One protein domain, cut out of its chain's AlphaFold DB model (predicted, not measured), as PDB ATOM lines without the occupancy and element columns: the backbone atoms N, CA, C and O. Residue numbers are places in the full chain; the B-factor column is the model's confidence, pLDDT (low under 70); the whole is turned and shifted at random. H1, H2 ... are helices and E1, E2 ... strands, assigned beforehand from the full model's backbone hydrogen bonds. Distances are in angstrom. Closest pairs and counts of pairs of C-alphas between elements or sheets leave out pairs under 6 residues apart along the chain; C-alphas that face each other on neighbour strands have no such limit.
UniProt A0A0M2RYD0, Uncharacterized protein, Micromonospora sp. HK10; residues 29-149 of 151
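AT A GLANCE: This is residues 29 to 149 of the 151 residues of an uncharacterized protein of Micromonospora sp. HK10 (UniProt A0A0M2RYD0). A long, twisted sheet of five antiparallel strands makes a wall, with helix H1 lying slantwise over one face of it near one end of the long axis. H2 and H3 pack on each other farther along, H2 only grazing the sheet, while the short H4 sits by E4. The 121 printed residues hold four named helices and five named strands in the order H1 E1 E2 H2 H3 H4 E3 E4 E5, a mixed class, and the sheet runs E1 E2 E5 E4 E3. The whole is compact, with a radius of gyration of the C-alphas of 14.6 A, yet elongated, spanning 48 by 24 by 20 A.

IN THESE COORDINATES: H1, residues 29 to 42, begins at C-alpha 29 at (23.986, -13.889, -23.945) and is 20.0 A long. E1, residues 49 to 55, measures 18.2 A, and E2, residues 59 to 68, measures 29.5 A. H2, residues 77 to 87, begins at C-alpha 77 at (33.963, 14.289, -5.811) and measures 15.3 A. H3, residues 94 to 102, measures 12.3 A; H4 is residues 107 to 110. E3, residues 112 to 116, measures 12.9 A. E4, residues 119 to 128, and E5, residues 139 to 148, are 29.5 A each; C-alpha 148 is at (35.472, -8.583, -17.098).

HOW THE PARTS SIT: E1 and E2 form a hairpin, with N 51 and O 63 2.8 A apart, within hydrogen-bond range. E2 and E5 are antiparallel at 168 degrees, with N 64 and O 143 2.8 A apart. E3, E4 and E5 form a meander, each strand the antiparallel neighbour of the one before; N 124 and O 144 are 2.9 A apart, and N 114 and O 121 3.0 A. H1 is on the sheet at a height of 7.5 A, over E5 and, only just, with 3 C-alphas, over E2; on the local plane its line stands at 32 degrees to E5, only just slantwise to the strands. The sheet with H1 and H3 makes two layers, helices on one face of a sheet. H2 touches H3 at a steep tilt of 51 degrees, opposite ways, the closest C-alphas being those of Ala 78 and Arg 98, 5.4 A apart. H4 only grazes the sheet, with residues 109 to 110. In H1, H2 and H3 every O i to N i+4 pair is within hydrogen-bond range; H4 is too short for one.

THE WHOLE: The two C-alphas farthest apart, those of Arg 29 and Arg 134, are 48.1 A apart. The printed part has no cut and no long link. Mean pLDDT of the printed part is 90.6; residues 131 to 135 and residue 149 are under 70.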
ATOM      1  N   ARG A  29      24.447 -15.286 -24.100       76.62
ATOM      2  CA  ARG A  29      23.986 -13.889 -23.945       76.62
ATOM      3  C   ARG A  29      23.686 -13.509 -22.490       76.62
ATOM      4  O   ARG A  29      23.850 -12.359 -22.120       76.62
ATOM      5  N   GLN A  30      23.315 -14.492 -21.672       82.44
ATOM      6  CA  GLN A  30      23.134 -14.378 -20.227       82.44
ATOM      7  C   GLN A  30      24.367 -13.836 -19.485       82.44
ATOM      8  O   GLN A  30      24.209 -12.978 -18.632       82.44
ATOM      9  N   LEU A  31      25.587 -14.280 -19.808       86.00
ATOM     10  CA  LEU A  31      26.804 -13.760 -19.166       86.00
ATOM     11  C   LEU A  31      27.070 -12.308 -19.562       86.00
ATOM     12  O   LEU A  31      27.525 -11.520 -18.742       86.00
ATOM     13  N   GLN A  32      26.782 -11.943 -20.813       87.12
ATOM     14  CA  GLN A  32      26.917 -10.560 -21.262       87.12
ATOM     15  C   GLN A  32      25.883  -9.656 -20.580       87.12
ATOM     16  O   GLN A  32      26.256  -8.607 -20.065       87.12
ATOM     17  N   GLN A  33      24.627 -10.106 -20.502       89.38
ATOM     18  CA  GLN A  33      23.554  -9.416 -19.782       89.38
ATOM     19  C   GLN A  33      23.884  -9.246 -18.300       89.38
ATOM     20  O   GLN A  33      23.745  -8.150 -17.786       89.38
ATOM     21  N   GLN A  34      24.417 -10.273 -17.631       90.81
ATOM     22  CA  GLN A  34      24.844 -10.150 -16.232       90.81
ATOM     23  C   GLN A  34      25.932  -9.088 -16.041       90.81
ATOM     24  O   GLN A  34      25.892  -8.337 -15.074       90.81
ATOM     25  N   ARG A  35      26.907  -8.995 -16.956       91.94
ATOM     26  CA  ARG A  35      27.954  -7.962 -16.877       91.94
ATOM     27  C   ARG A  35      27.384  -6.562 -17.089       91.94
ATOM     28  O   ARG A  35      27.789  -5.637 -16.395       91.94
ATOM     29  N   GLU A  36      26.474  -6.412 -18.047       93.56
ATOM     30  CA  GLU A  36      25.764  -5.155 -18.295       93.56
ATOM     31  C   GLU A  36      24.939  -4.752 -17.067       93.56
ATOM     32  O   GLU A  36      25.141  -3.660 -16.542       93.56
ATOM     33  N   GLU A  37      24.140  -5.673 -16.528       93.50
ATOM     34  CA  GLU A  37      23.358  -5.484 -15.305       93.50
ATOM     35  C   GLU A  37      24.242  -5.100 -14.113       93.50
ATOM     36  O   GLU A  37      23.868  -4.222 -13.349       93.50
ATOM     37  N   MET A  38      25.441  -5.673 -13.958       94.06
ATOM     38  CA  MET A  38      26.372  -5.271 -12.889       94.06
ATOM     39  C   MET A  38      26.873  -3.831 -13.040       94.06
ATOM     40  O   MET A  38      27.055  -3.134 -12.040       94.06
ATOM     41  N   VAL A  39      27.113  -3.373 -14.273       94.88
ATOM     42  CA  VAL A  39      27.496  -1.977 -14.534       94.88
ATOM     43  C   VAL A  39      26.309  -1.042 -14.300       94.88
ATOM     44  O   VAL A  39      26.491   0.038 -13.739       94.88
ATOM     45  N   GLU A  40      25.105  -1.451 -14.698       94.50
ATOM     46  CA  GLU A  40      23.874  -0.684 -14.487       94.50
ATOM     47  C   GLU A  40      23.486  -0.597 -13.002       94.50
ATOM     48  O   GLU A  40      23.155   0.488 -12.525       94.50
ATOM     49  N   ASP A  41      23.599  -1.699 -12.257       94.81
ATOM     50  CA  ASP A  41      23.319  -1.797 -10.818       94.81
ATOM     51  C   ASP A  41      24.297  -0.956  -9.986       94.81
ATOM     52  O   ASP A  41      23.915  -0.320  -8.999       94.81
ATOM     53  N   ALA A  42      25.558  -0.854 -10.427       94.19
ATOM     54  CA  ALA A  42      26.515   0.082  -9.839       94.19
ATOM     55  C   ALA A  42      26.045   1.545  -9.955       94.19
ATOM     56  O   ALA A  42      26.392   2.375  -9.107       94.19
ATOM     57  N   GLY A  43      25.227   1.856 -10.963       95.62
ATOM     58  CA  GLY A  43      24.635   3.166 -11.181       95.62
ATOM     59  C   GLY A  43      25.650   4.239 -11.577       95.62
ATOM     60  O   GLY A  43      26.796   3.975 -11.948       95.62
ATOM     61  N   VAL A  44      25.208   5.494 -11.493       96.75
ATOM     62  CA  VAL A  44      26.000   6.674 -11.860       96.75
ATOM     63  C   VAL A  44      26.459   7.394 -10.587       96.75
ATOM     64  O   VAL A  44      25.623   7.660  -9.719       96.75
ATOM     65  N   PRO A  45      27.745   7.773 -10.457       96.56
ATOM     66  CA  PRO A  45      28.173   8.606  -9.343       96.56
ATOM     67  C   PRO A  45      27.458   9.964  -9.365       96.56
ATOM     68  O   PRO A  45      27.246  10.563 -10.421       96.56
ATOM     69  N   ALA A  46      27.095  10.477  -8.189       96.31
ATOM     70  CA  ALA A  46      26.326  11.715  -8.080       96.31
ATOM     71  C   ALA A  46      27.009  12.887  -8.809       96.31
ATOM     72  O   ALA A  46      28.188  13.159  -8.598       96.31
ATOM     73  N   GLY A  47      26.262  13.588  -9.666       94.50
ATOM     74  CA  GLY A  47      26.754  14.730 -10.449       94.50
ATOM     75  C   GLY A  47      27.496  14.371 -11.744       94.50
ATOM     76  O   GLY A  47      27.789  15.276 -12.525       94.50
ATOM     77  N   PHE A  48      27.782  13.093 -12.000       97.19
ATOM     78  CA  PHE A  48      28.442  12.652 -13.228       97.19
ATOM     79  C   PHE A  48      27.428  12.420 -14.356       97.19
ATOM     80  O   PHE A  48      26.266  12.090 -14.126       97.19
ATOM     81  N   THR A  49      27.892  12.561 -15.594       96.75
ATOM     82  CA  THR A  49      27.160  12.178 -16.806       96.75
ATOM     83  C   THR A  49      27.708  10.851 -17.319       96.75
ATOM     84  O   THR A  49      28.919  10.707 -17.461       96.75
ATOM     85  N   SER A  50      26.833   9.883 -17.597       95.38
ATOM     86  CA  SER A  50      27.226   8.577 -18.140       95.38
ATOM     87  C   SER A  50      27.405   8.627 -19.658       95.38
ATOM     88  O   SER A  50      26.609   9.248 -20.361       95.38
ATOM     89  N   SER A  51      28.417   7.925 -20.171       91.25
ATOM     90  CA  SER A  51      28.598   7.668 -21.605       91.25
ATOM     91  C   SER A  51      27.722   6.528 -22.140       91.25
ATOM     92  O   SER A  51      27.815   6.208 -23.325       91.25
ATOM     93  N   GLY A  52      26.935   5.882 -21.274       90.88
ATOM     94  CA  GLY A  52      26.281   4.603 -21.547       90.88
ATOM     95  C   GLY A  52      27.222   3.412 -21.351       90.88
ATOM     96  O   GLY A  52      28.449   3.574 -21.300       90.88
ATOM     97  N   VAL A  53      26.630   2.222 -21.232       93.31
ATOM     98  CA  VAL A  53      27.361   0.955 -21.142       93.31
ATOM     99  C   VAL A  53      27.830   0.547 -22.537       93.31
ATOM    100  O   VAL A  53      27.087   0.609 -23.515       93.31
ATOM    101  N   LYS A  54      29.096   0.155 -22.632       92.19
ATOM    102  CA  LYS A  54      29.699  -0.464 -23.808       92.19
ATOM    103  C   LYS A  54      30.028  -1.903 -23.466       92.19
ATOM    104  O   LYS A  54      30.603  -2.167 -22.414       92.19
ATOM    105  N   THR A  55      29.692  -2.813 -24.363       90.62
ATOM    106  CA  THR A  55      29.872  -4.249 -24.164       90.62
ATOM    107  C   THR A  55      30.720  -4.843 -25.277       90.62
ATOM    108  O   THR A  55      30.627  -4.429 -26.431       90.62
ATOM    109  N   ASP A  56      31.484  -5.862 -24.923       87.75
ATOM    110  CA  ASP A  56      32.247  -6.738 -25.806       87.75
ATOM    111  C   ASP A  56      32.056  -8.191 -25.322       87.75
ATOM    112  O   ASP A  56      31.436  -8.442 -24.282       87.75
ATOM    113  N   ASP A  57      32.610  -9.160 -26.040       83.69
ATOM    114  CA  ASP A  57      32.524 -10.591 -25.726       83.69
ATOM    115  C   ASP A  57      33.154 -10.913 -24.354       83.69
ATOM    116  O   ASP A  57      32.749 -11.829 -23.628       83.69
ATOM    117  N   LYS A  58      34.143 -10.114 -23.938       87.19
ATOM    118  CA  LYS A  58      34.898 -10.329 -22.694       87.19
ATOM    119  C   LYS A  58      34.555  -9.376 -21.551       87.19
ATOM    120  O   LYS A  58      34.903  -9.685 -20.413       87.19
ATOM    121  N   TRP A  59      33.898  -8.250 -21.816       91.19
ATOM    122  CA  TRP A  59      33.724  -7.204 -20.808       91.19
ATOM    123  C   TRP A  59      32.494  -6.324 -21.054       91.19
ATOM    124  O   TRP A  59      31.997  -6.223 -22.172       91.19
ATOM    125  N   ALA A  60      32.019  -5.665 -20.000       93.81
ATOM    126  CA  ALA A  60      31.092  -4.538 -20.072       93.81
ATOM    127  C   ALA A  60      31.675  -3.371 -19.272       93.81
ATOM    128  O   ALA A  60      32.197  -3.583 -18.181       93.81
ATOM    129  N   ALA A  61      31.633  -2.150 -19.801       95.50
ATOM    130  CA  ALA A  61      32.173  -0.982 -19.118       95.50
ATOM    131  C   ALA A  61      31.362   0.283 -19.383       95.50
ATOM    132  O   ALA A  61      30.809   0.471 -20.464       95.50
ATOM    133  N   ALA A  62      31.362   1.190 -18.415       96.62
ATOM    134  CA  ALA A  62      30.795   2.524 -18.549       96.62
ATOM    135  C   ALA A  62      31.787   3.570 -18.040       96.62
ATOM    136  O   ALA A  62      32.501   3.351 -17.057       96.62
ATOM    137  N   SER A  63      31.814   4.714 -18.720       96.75
ATOM    138  CA  SER A  63      32.575   5.886 -18.303       96.75
ATOM    139  C   SER A  63      31.627   6.989 -17.855       96.75
ATOM    140  O   SER A  63      30.577   7.230 -18.451       96.75
ATOM    141  N   TYR A  64      32.031   7.683 -16.805       97.38
ATOM    142  CA  TYR A  64      31.278   8.728 -16.144       97.38
ATOM    143  C   TYR A  64      32.146   9.977 -16.099       97.38
ATOM    144  O   TYR A  64      33.266   9.929 -15.596       97.38
ATOM    145  N   GLU A  65      31.637  11.096 -16.603       97.00
ATOM    146  CA  GLU A  65      32.354  12.371 -16.633       97.00
ATOM    147  C   GLU A  65      31.672  13.388 -15.716       97.00
ATOM    148  O   GLU A  65      30.474  13.651 -15.826       97.00
ATOM    149  N   LEU A  66      32.455  14.003 -14.835       96.44
ATOM    150  CA  LEU A  66      32.080  15.184 -14.075       96.44
ATOM    151  C   LEU A  66      32.879  16.376 -14.583       96.44
ATOM    152  O   LEU A  66      34.111  16.361 -14.582       96.44
ATOM    153  N   ARG A  67      32.174  17.444 -14.951       94.69
ATOM    154  CA  ARG A  67      32.791  18.722 -15.312       94.69
ATOM    155  C   ARG A  67      32.850  19.639 -14.100       94.69
ATOM    156  O   ARG A  67      31.848  19.843 -13.417       94.69
ATOM    157  N   CYS A  68      34.022  20.215 -13.863       91.62
ATOM    158  CA  CYS A  68      34.295  21.126 -12.759       91.62
ATOM    159  C   CYS A  68      34.638  22.515 -13.323       91.62
ATOM    160  O   CYS A  68      35.822  22.830 -13.504       91.62
ATOM    161  N   PRO A  69      33.624  23.342 -13.646       90.12
ATOM    162  CA  PRO A  69      33.845  24.641 -14.267       90.12
ATOM    163  C   PRO A  69      34.734  25.522 -13.388       90.12
ATOM    164  O   PRO A  69      34.521  25.635 -12.176       90.12
ATOM    165  N   ARG A  70      35.751  26.146 -13.992       87.31
ATOM    166  CA  ARG A  70      36.738  26.989 -13.287       87.31
ATOM    167  C   ARG A  70      37.416  26.284 -12.098       87.31
ATOM    168  O   ARG A  70      37.734  26.900 -11.074       87.31
ATOM    169  N   GLY A  71      37.573  24.963 -12.196       83.75
ATOM    170  CA  GLY A  71      38.152  24.112 -11.156       83.75
ATOM    171  C   GLY A  71      37.267  23.895  -9.924       83.75
ATOM    172  O   GLY A  71      37.758  23.379  -8.926       83.75
ATOM    173  N   THR A  72      35.988  24.287  -9.953       87.75
ATOM    174  CA  THR A  72      35.037  24.033  -8.858       87.75
ATOM    175  C   THR A  72      34.052  22.952  -9.281       87.75
ATOM    176  O   THR A  72      33.298  23.136 -10.234       87.75
ATOM    177  N   CYS A  73      34.060  21.815  -8.588       91.25
ATOM    178  CA  CYS A  73      33.128  20.727  -8.867       91.25
ATOM    179  C   CYS A  73      31.766  20.991  -8.196       91.25
ATOM    180  O   CYS A  73      31.735  21.515  -7.082       91.25
ATOM    181  N   PRO A  74      30.640  20.629  -8.838       92.50
ATOM    182  CA  PRO A  74      29.298  20.857  -8.291       92.50
ATOM    183  C   PRO A  74      28.945  19.928  -7.116       92.50
ATOM    184  O   PRO A  74      27.941  20.145  -6.444       92.50
ATOM    185  N   VAL A  75      29.754  18.894  -6.876       95.19
ATOM    186  CA  VAL A  75      29.576  17.876  -5.834       95.19
ATOM    187  C   VAL A  75      30.900  17.615  -5.113       95.19
ATOM    188  O   VAL A  75      31.972  17.892  -5.663       95.19
ATOM    189  N   ASP A  76      30.845  17.033  -3.909       95.12
ATOM    190  CA  ASP A  76      32.032  16.434  -3.283       95.12
ATOM    191  C   ASP A  76      32.423  15.189  -4.089       95.12
ATOM    192  O   ASP A  76      31.790  14.133  -4.002       95.12
ATOM    193  N   VAL A  77      33.460  15.338  -4.917       94.38
ATOM    194  CA  VAL A  77      33.963  14.289  -5.811       94.38
ATOM    195  C   VAL A  77      34.363  13.043  -5.027       94.38
ATOM    196  O   VAL A  77      34.049  11.931  -5.448       94.38
ATOM    197  N   ALA A  78      35.026  13.210  -3.879       95.69
ATOM    198  CA  ALA A  78      35.526  12.084  -3.106       95.69
ATOM    199  C   ALA A  78      34.376  11.274  -2.511       95.69
ATOM    200  O   ALA A  78      34.369  10.049  -2.610       95.69
ATOM    201  N   GLN A  79      33.386  11.956  -1.932       97.38
ATOM    202  CA  GLN A  79      32.206  11.300  -1.379       97.38
ATOM    203  C   GLN A  79      31.353  10.648  -2.475       97.38
ATOM    204  O   GLN A  79      30.894   9.522  -2.302       97.38
ATOM    205  N   SER A  80      31.186  11.318  -3.619       97.19
ATOM    206  CA  SER A  80      30.381  10.809  -4.738       97.19
ATOM    207  C   SER A  80      30.991   9.545  -5.349       97.19
ATOM    208  O   SER A  80      30.286   8.557  -5.544       97.19
ATOM    209  N   LEU A  81      32.306   9.547  -5.602       96.94
ATOM    210  CA  LEU A  81      33.020   8.372  -6.109       96.94
ATOM    211  C   LEU A  81      33.075   7.246  -5.079       96.94
ATOM    212  O   LEU A  81      32.925   6.085  -5.442       96.94
ATOM    213  N   GLN A  82      33.278   7.568  -3.801       97.06
ATOM    214  CA  GLN A  82      33.306   6.560  -2.748       97.06
ATOM    215  C   GLN A  82      31.957   5.851  -2.605       97.06
ATOM    216  O   GLN A  82      31.931   4.623  -2.573       97.06
ATOM    217  N   ALA A  83      30.853   6.598  -2.541       97.38
ATOM    218  CA  ALA A  83      29.518   6.019  -2.420       97.38
ATOM    219  C   ALA A  83      29.193   5.120  -3.619       97.38
ATOM    220  O   ALA A  83      28.686   4.014  -3.449       97.38
ATOM    221  N   TRP A  84      29.556   5.570  -4.821       97.44
ATOM    222  CA  TRP A  84      29.410   4.796  -6.047       97.44
ATOM    223  C   TRP A  84      30.237   3.500  -6.042       97.44
ATOM    224  O   TRP A  84      29.702   2.438  -6.339       97.44
ATOM    225  N   LEU A  85      31.511   3.547  -5.636       96.81
ATOM    226  CA  LEU A  85      32.349   2.345  -5.538       96.81
ATOM    227  C   LEU A  85      31.838   1.358  -4.483       96.81
ATOM    228  O   LEU A  85      31.865   0.154  -4.723       96.81
ATOM    229  N   VAL A  86      31.328   1.849  -3.349       96.88
ATOM    230  CA  VAL A  86      30.683   0.993  -2.341       96.88
ATOM    231  C   VAL A  86      29.426   0.334  -2.900       96.88
ATOM    232  O   VAL A  86      29.247  -0.862  -2.695       96.88
ATOM    233  N   ASN A  87      28.601   1.069  -3.652       95.50
ATOM    234  CA  ASN A  87      27.440   0.500  -4.341       95.50
ATOM    235  C   ASN A  87      27.848  -0.566  -5.375       95.50
ATOM    236  O   ASN A  87      27.210  -1.607  -5.493       95.50
ATOM    237  N   ALA A  88      28.974  -0.358  -6.063       94.75
ATOM    238  CA  ALA A  88      29.555  -1.339  -6.979       94.75
ATOM    239  C   ALA A  88      30.165  -2.572  -6.267       94.75
ATOM    240  O   ALA A  88      30.532  -3.548  -6.926       94.75
ATOM    241  N   GLY A  89      30.254  -2.563  -4.933       95.56
ATOM    242  CA  GLY A  89      30.744  -3.673  -4.112       95.56
ATOM    243  C   GLY A  89      32.181  -3.524  -3.605       95.56
ATOM    244  O   GLY A  89      32.679  -4.438  -2.954       95.56
ATOM    245  N   LEU A  90      32.851  -2.393  -3.854       96.06
ATOM    246  CA  LEU A  90      34.193  -2.120  -3.334       96.06
ATOM    247  C   LEU A  90      34.118  -1.387  -1.980       96.06
ATOM    248  O   LEU A  90      33.793  -0.195  -1.948       96.06
ATOM    249  N   PRO A  91      34.491  -2.021  -0.851       94.31
ATOM    250  CA  PRO A  91      34.514  -1.355   0.447       94.31
ATOM    251  C   PRO A  91      35.705  -0.387   0.540       94.31
ATOM    252  O   PRO A  91      36.807  -0.755   0.946       94.31
ATOM    253  N   ILE A  92      35.484   0.876   0.175       95.25
ATOM    254  CA  ILE A  92      36.478   1.954   0.256       95.25
ATOM    255  C   ILE A  92      35.974   3.103   1.133       95.25
ATOM    256  O   ILE A  92      34.789   3.441   1.134       95.25
ATOM    257  N   THR A  93      36.877   3.711   1.904       96.69
ATOM    258  CA  THR A  93      36.557   4.856   2.769       96.69
ATOM    259  C   THR A  93      36.669   6.178   2.013       96.69
ATOM    260  O   THR A  93      37.425   6.304   1.045       96.69
ATOM    261  N   VAL A  94      35.941   7.201   2.474       96.81
ATOM    262  CA  VAL A  94      35.988   8.536   1.851       96.81
ATOM    263  C   VAL A  94      37.391   9.130   1.956       96.81
ATOM    264  O   VAL A  94      37.887   9.703   0.991       96.81
ATOM    265  N   ASP A  95      38.074   8.943   3.086       96.38
ATOM    266  CA  ASP A  95      39.434   9.456   3.276       96.38
ATOM    267  C   ASP A  95      40.429   8.810   2.318       96.38
ATOM    268  O   ASP A  95      41.278   9.498   1.753       96.38
ATOM    269  N   ARG A  96      40.266   7.512   2.039       94.25
ATOM    270  CA  ARG A  96      41.071   6.831   1.028       94.25
ATOM    271  C   ARG A  96      40.849   7.421  -0.362       94.25
ATOM    272  O   ARG A  96      41.819   7.650  -1.081       94.25
ATOM    273  N   MET A  97      39.597   7.706  -0.722       95.06
ATOM    274  CA  MET A  97      39.281   8.355  -1.994       95.06
ATOM    275  C   MET A  97      39.864   9.772  -2.069       95.06
ATOM    276  O   MET A  97      40.444  10.145  -3.086       95.06
ATOM    277  N   ARG A  98      39.799  10.548  -0.979       94.19
ATOM    278  CA  ARG A  98      40.442  11.870  -0.895       94.19
ATOM    279  C   ARG A  98      41.948  11.781  -1.114       94.19
ATOM    280  O   ARG A  98      42.484  12.579  -1.875       94.19
ATOM    281  N   THR A  99      42.620  10.805  -0.499       92.81
ATOM    282  CA  THR A  99      44.050  10.557  -0.736       92.81
ATOM    283  C   THR A  99      44.323  10.272  -2.211       92.81
ATOM    284  O   THR A  99      45.232  10.868  -2.778       92.81
ATOM    285  N   CYS A 100      43.512   9.429  -2.850       92.25
ATOM    286  CA  CYS A 100      43.677   9.092  -4.263       92.25
ATOM    287  C   CYS A 100      43.434  10.265  -5.216       92.25
ATOM    288  O   CYS A 100      44.113  10.378  -6.232       92.25
ATOM    289  N   LEU A 101      42.498  11.157  -4.896       90.56
ATOM    290  CA  LEU A 101      42.264  12.363  -5.693       90.56
ATOM    291  C   LEU A 101      43.344  13.429  -5.476       90.56
ATOM    292  O   LEU A 101      43.623  14.205  -6.387       90.56
ATOM    293  N   ALA A 102      43.941  13.480  -4.283       89.56
ATOM    294  CA  ALA A 102      45.044  14.388  -3.981       89.56
ATOM    295  C   ALA A 102      46.358  13.945  -4.646       89.56
ATOM    296  O   ALA A 102      47.139  14.795  -5.074       89.56
ATOM    297  N   ASP A 103      46.582  12.632  -4.743       87.44
ATOM    298  CA  ASP A 103      47.761  12.033  -5.365       87.44
ATOM    299  C   ASP A 103      47.371  10.846  -6.274       87.44
ATOM    300  O   ASP A 103      47.382   9.684  -5.845       87.44
ATOM    301  N   PRO A 104      47.007  11.124  -7.542       82.25
ATOM    302  CA  PRO A 104      46.598  10.088  -8.491       82.25
ATOM    303  C   PRO A 104      47.762   9.195  -8.946       82.25
ATOM    304  O   PRO A 104      47.531   8.135  -9.532       82.25
ATOM    305  N   ASP A 105      49.013   9.593  -8.687       84.50
ATOM    306  CA  ASP A 105      50.191   8.820  -9.071       84.50
ATOM    307  C   ASP A 105      50.496   7.678  -8.101       84.50
ATOM    308  O   ASP A 105      51.260   6.771  -8.449       84.50
ATOM    309  N   LEU A 106      49.837   7.647  -6.937       85.81
ATOM    310  CA  LEU A 106      49.896   6.505  -6.035       85.81
ATOM    311  C   LEU A 106      49.463   5.227  -6.778       85.81
ATOM    312  O   LEU A 106      48.332   5.147  -7.266       85.81
ATOM    313  N   PRO A 107      50.304   4.171  -6.812       83.56
ATOM    314  CA  PRO A 107      49.998   2.941  -7.551       83.56
ATOM    315  C   PRO A 107      48.657   2.309  -7.166       83.56
ATOM    316  O   PRO A 107      47.970   1.713  -7.987       83.56
ATOM    317  N   THR A 108      48.265   2.495  -5.910       86.44
ATOM    318  CA  THR A 108      47.047   1.955  -5.302       86.44
ATOM    319  C   THR A 108      45.783   2.784  -5.573       86.44
ATOM    320  O   THR A 108      44.717   2.434  -5.074       86.44
ATOM    321  N   CYS A 109      45.905   3.886  -6.316       88.06
ATOM    322  CA  CYS A 109      44.825   4.817  -6.648       88.06
ATOM    323  C   CYS A 109      44.526   4.883  -8.153       88.06
ATOM    324  O   CYS A 109      43.502   5.433  -8.546       88.06
ATOM    325  N   ARG A 110      45.395   4.300  -8.991       86.81
ATOM    326  CA  ARG A 110      45.218   4.268 -10.450       86.81
ATOM    327  C   ARG A 110      44.080   3.349 -10.874       86.81
ATOM    328  O   ARG A 110      43.269   3.707 -11.724       86.81
ATOM    329  N   VAL A 111      44.062   2.149 -10.301       92.56
ATOM    330  CA  VAL A 111      43.129   1.086 -10.665       92.56
ATOM    331  C   VAL A 111      42.729   0.332  -9.402       92.56
ATOM    332  O   VAL A 111      43.583  -0.198  -8.694       92.56
ATOM    333  N   PHE A 112      41.430   0.276  -9.136       94.19
ATOM    334  CA  PHE A 112      40.827  -0.551  -8.100       94.19
ATOM    335  C   PHE A 112      40.348  -1.848  -8.743       94.19
ATOM    336  O   PHE A 112      39.659  -1.794  -9.758       94.19
ATOM    337  N   ARG A 113      40.711  -2.996  -8.169       95.12
ATOM    338  CA  ARG A 113      40.284  -4.320  -8.638       95.12
ATOM    339  C   ARG A 113      39.681  -5.104  -7.486       95.12
ATOM    340  O   ARG A 113      40.250  -5.097  -6.394       95.12
ATOM    341  N   TRP A 114      38.546  -5.742  -7.728       95.62
ATOM    342  CA  TRP A 114      37.888  -6.647  -6.791       95.62
ATOM    343  C   TRP A 114      37.047  -7.667  -7.554       95.62
ATOM    344  O   TRP A 114      36.840  -7.532  -8.756       95.62
ATOM    345  N   GLU A 115      36.551  -8.679  -6.854       95.00
ATOM    346  CA  GLU A 115      35.650  -9.676  -7.426       95.00
ATOM    347  C   GLU A 115      34.235  -9.504  -6.872       95.00
ATOM    348  O   GLU A 115      34.048  -9.207  -5.687       95.00
ATOM    349  N   ARG A 116      33.233  -9.715  -7.727       92.50
ATOM    350  CA  ARG A 116      31.814  -9.774  -7.357       92.50
ATOM    351  C   ARG A 116      31.120 -10.791  -8.254       92.50
ATOM    352  O   ARG A 116      31.293 -10.758  -9.467       92.50
ATOM    353  N   ASP A 117      30.377 -11.714  -7.644       90.69
ATOM    354  CA  ASP A 117      29.578 -12.730  -8.347       90.69
ATOM    355  C   ASP A 117      30.368 -13.542  -9.403       90.69
ATOM    356  O   ASP A 117      29.823 -13.976 -10.415       90.69
ATOM    357  N   GLY A 118      31.670 -13.757  -9.167       90.06
ATOM    358  CA  GLY A 118      32.561 -14.501 -10.069       90.06
ATOM    359  C   GLY A 118      33.141 -13.694 -11.239       90.06
ATOM    360  O   GLY A 118      33.763 -14.286 -12.121       90.06
ATOM    361  N   PHE A 119      32.965 -12.370 -11.258       91.50
ATOM    362  CA  PHE A 119      33.558 -11.470 -12.251       91.50
ATOM    363  C   PHE A 119      34.607 -10.552 -11.621       91.50
ATOM    364  O   PHE A 119      34.433 -10.084 -10.493       91.50
ATOM    365  N   GLU A 120      35.672 -10.255 -12.372       95.06
ATOM    366  CA  GLU A 120      36.632  -9.217 -11.996       95.06
ATOM    367  C   GLU A 120      36.017  -7.857 -12.333       95.06
ATOM    368  O   GLU A 120      35.677  -7.568 -13.484       95.06
ATOM    369  N   ILE A 121      35.886  -7.005 -11.324       95.88
ATOM    370  CA  ILE A 121      35.471  -5.622 -11.489       95.88
ATOM    371  C   ILE A 121      36.690  -4.728 -11.327       95.88
ATOM    372  O   ILE A 121      37.443  -4.806 -10.356       95.88
ATOM    373  N   THR A 122      36.868  -3.847 -12.301       96.19
ATOM    374  CA  THR A 122      37.929  -2.859 -12.333       96.19
ATOM    375  C   THR A 122      37.324  -1.464 -12.374       96.19
ATOM    376  O   THR A 122      36.496  -1.172 -13.234       96.19
ATOM    377  N   ALA A 123      37.775  -0.574 -11.494       96.06
ATOM    378  CA  ALA A 123      37.456   0.844 -11.562       96.06
ATOM    379  C   ALA A 123      38.725   1.686 -11.687       96.06
ATOM    380  O   ALA A 123      39.730   1.421 -11.033       96.06
ATOM    381  N   SER A 124      38.677   2.737 -12.498       94.56
ATOM    382  CA  SER A 124      39.763   3.711 -12.624       94.56
ATOM    383  C   SER A 124      39.217   5.121 -12.521       94.56
ATOM    384  O   SER A 124      38.174   5.418 -13.104       94.56
ATOM    385  N   VAL A 125      39.944   5.995 -11.832       92.94
ATOM    386  CA  VAL A 125      39.589   7.408 -11.687       92.94
ATOM    387  C   VAL A 125      40.725   8.252 -12.243       92.94
ATOM    388  O   VAL A 125      41.868   8.134 -11.811       92.94
ATOM    389  N   VAL A 126      40.404   9.119 -13.196       91.56
ATOM    390  CA  VAL A 126      41.331  10.090 -13.772       91.56
ATOM    391  C   VAL A 126      40.803  11.479 -13.453       91.56
ATOM    392  O   VAL A 126      39.752  11.884 -13.945       91.56
ATOM    393  N   ALA A 127      41.531  12.215 -12.618       88.31
ATOM    394  CA  ALA A 127      41.202  13.588 -12.266       88.31
ATOM    395  C   ALA A 127      42.166  14.550 -12.965       88.31
ATOM    396  O   ALA A 127      43.378  14.494 -12.768       88.31
ATOM    397  N   SER A 128      41.615  15.457 -13.763       86.88
ATOM    398  CA  SER A 128      42.320  16.597 -14.345       86.88
ATOM    399  C   SER A 128      41.830  17.859 -13.647       86.88
ATOM    400  O   SER A 128      40.998  18.597 -14.170       86.88
ATOM    401  N   LEU A 129      42.301  18.072 -12.416       79.38
ATOM    402  CA  LEU A 129      41.953  19.241 -11.613       79.38
ATOM    403  C   LEU A 129      43.146  20.206 -11.557       79.38
ATOM    404  O   LEU A 129      44.278  19.773 -11.326       79.38
ATOM    405  N   PRO A 130      42.931  21.517 -11.749       73.50
ATOM    406  CA  PRO A 130      43.996  22.493 -11.579       73.50
ATOM    407  C   PRO A 130      44.491  22.484 -10.125       73.50
ATOM    408  O   PRO A 130      43.703  22.498  -9.179       73.50
ATOM    409  N   ARG A 131      45.816  22.453  -9.939       65.25
ATOM    410  CA  ARG A 131      46.450  22.504  -8.612       65.25
ATOM    411  C   ARG A 131      46.277  23.911  -8.025       65.25
ATOM    412  O   ARG A 131      47.052  24.806  -8.339       65.25
ATOM    413  N   GLY A 132      45.257  24.098  -7.191       59.06
ATOM    414  CA  GLY A 132      44.962  25.364  -6.508       59.06
ATOM    415  C   GLY A 132      43.550  25.878  -6.800       59.06
ATOM    416  O   GLY A 132      43.074  25.822  -7.931       59.06
ATOM    417  N   GLY A 133      42.856  26.346  -5.758       56.59
ATOM    418  CA  GLY A 133      41.472  26.815  -5.852       56.59
ATOM    419  C   GLY A 133      41.300  28.008  -6.801       56.59
ATOM    420  O   GLY A 133      42.125  28.917  -6.811       56.59
ATOM    421  N   ARG A 134      40.187  27.991  -7.552       56.81
ATOM    422  CA  ARG A 134      39.805  28.913  -8.642       56.81
ATOM    423  C   ARG A 134      40.862  29.023  -9.740       56.81
ATOM    424  O   ARG A 134      41.738  29.881  -9.716       56.81
ATOM    425  N   SER A 135      40.693  28.193 -10.762       63.19
ATOM    426  CA  SER A 135      41.441  28.283 -12.012       63.19
ATOM    427  C   SER A 135      40.573  28.905 -13.101       63.19
ATOM    428  O   SER A 135      39.351  28.775 -13.085       63.19
ATOM    429  N   THR A 136      41.191  29.561 -14.077       70.31
ATOM    430  CA  THR A 136      40.517  29.937 -15.331       70.31
ATOM    431  C   THR A 136      40.292  28.736 -16.253       70.31
ATOM    432  O   THR A 136      39.581  28.864 -17.245       70.31
ATOM    433  N   ILE A 137      40.887  27.586 -15.923       79.69
ATOM    434  CA  ILE A 137      40.811  26.335 -16.672       79.69
ATOM    435  C   ILE A 137      39.739  25.442 -16.044       79.69
ATOM    436  O   ILE A 137      39.710  25.253 -14.823       79.69
ATOM    437  N   ASP A 138      38.875  24.883 -16.886       86.00
ATOM    438  CA  ASP A 138      37.902  23.879 -16.474       86.00
ATOM    439  C   ASP A 138      38.610  22.574 -16.104       86.00
ATOM    440  O   ASP A 138      39.515  22.116 -16.801       86.00
ATOM    441  N   GLY A 139      38.205  21.988 -14.980       89.00
ATOM    442  CA  GLY A 139      38.651  20.663 -14.576       89.00
ATOM    443  C   GLY A 139      37.651  19.594 -14.996       89.00
ATOM    444  O   GLY A 139      36.472  19.880 -15.221       89.00
ATOM    445  N   SER A 140      38.101  18.349 -15.040       93.06
ATOM    446  CA  SER A 140      37.220  17.198 -15.217       93.06
ATOM    447  C   SER A 140      37.666  16.020 -14.366       93.06
ATOM    448  O   SER A 140      38.841  15.875 -14.021       93.06
ATOM    449  N   VAL A 141      36.702  15.182 -14.003       93.56
ATOM    450  CA  VAL A 141      36.944  13.900 -13.350       93.56
ATOM    451  C   VAL A 141      36.232  12.835 -14.160       93.56
ATOM    452  O   VAL A 141      35.020  12.909 -14.351       93.56
ATOM    453  N   THR A 142      36.989  11.849 -14.624       95.81
ATOM    454  CA  THR A 142      36.463  10.699 -15.350       95.81
ATOM    455  C   THR A 142      36.619   9.463 -14.485       95.81
ATOM    456  O   THR A 142      37.729   9.132 -14.070       95.81
ATOM    457  N   ALA A 143      35.517   8.774 -14.222       95.69
ATOM    458  CA  ALA A 143      35.522   7.463 -13.595       95.69
ATOM    459  C   ALA A 143      35.088   6.419 -14.620       95.69
ATOM    460  O   ALA A 143      34.132   6.637 -15.356       95.69
ATOM    461  N   THR A 144      35.775   5.287 -14.671       96.81
ATOM    462  CA  THR A 144      35.401   4.156 -15.527       96.81
ATOM    463  C   THR A 144      35.234   2.933 -14.654       96.81
ATOM    464  O   THR A 144      36.079   2.688 -13.795       96.81
ATOM    465  N   LEU A 145      34.166   2.178 -14.887       96.81
ATOM    466  CA  LEU A 145      33.927   0.863 -14.301       96.81
ATOM    467  C   LEU A 145      33.872  -0.157 -15.423       96.81
ATOM    468  O   LEU A 145      33.213   0.086 -16.428       96.81
ATOM    469  N   SER A 146      34.557  -1.275 -15.241       95.88
ATOM    470  CA  SER A 146      34.615  -2.382 -16.181       95.88
ATOM    471  C   SER A 146      34.406  -3.686 -15.430       95.88
ATOM    472  O   SER A 146      35.056  -3.919 -14.417       95.88
ATOM    473  N   VAL A 147      33.542  -4.544 -15.952       94.31
ATOM    474  CA  VAL A 147      33.289  -5.899 -15.467       94.31
ATOM    475  C   VAL A 147      33.798  -6.857 -16.534       94.31
ATOM    476  O   VAL A 147      33.331  -6.822 -17.674       94.31
ATOM    477  N   GLY A 148      34.788  -7.671 -16.188       90.12
ATOM    478  CA  GLY A 148      35.472  -8.583 -17.098       90.12
ATOM    479  C   GLY A 148      35.670  -9.974 -16.505       90.12
ATOM    480  O   GLY A 148      35.224 -10.285 -15.399       90.12
ATOM    481  N   TRP A 149      36.325 -10.836 -17.279       68.94
ATOM    482  CA  TRP A 149      36.757 -12.159 -16.833       68.94
ATOM    483  C   TRP A 149      38.243 -12.169 -16.489       68.94
ATOM    484  O   TRP A 149      39.040 -11.510 -17.155       68.94
TER     485      TRP A 149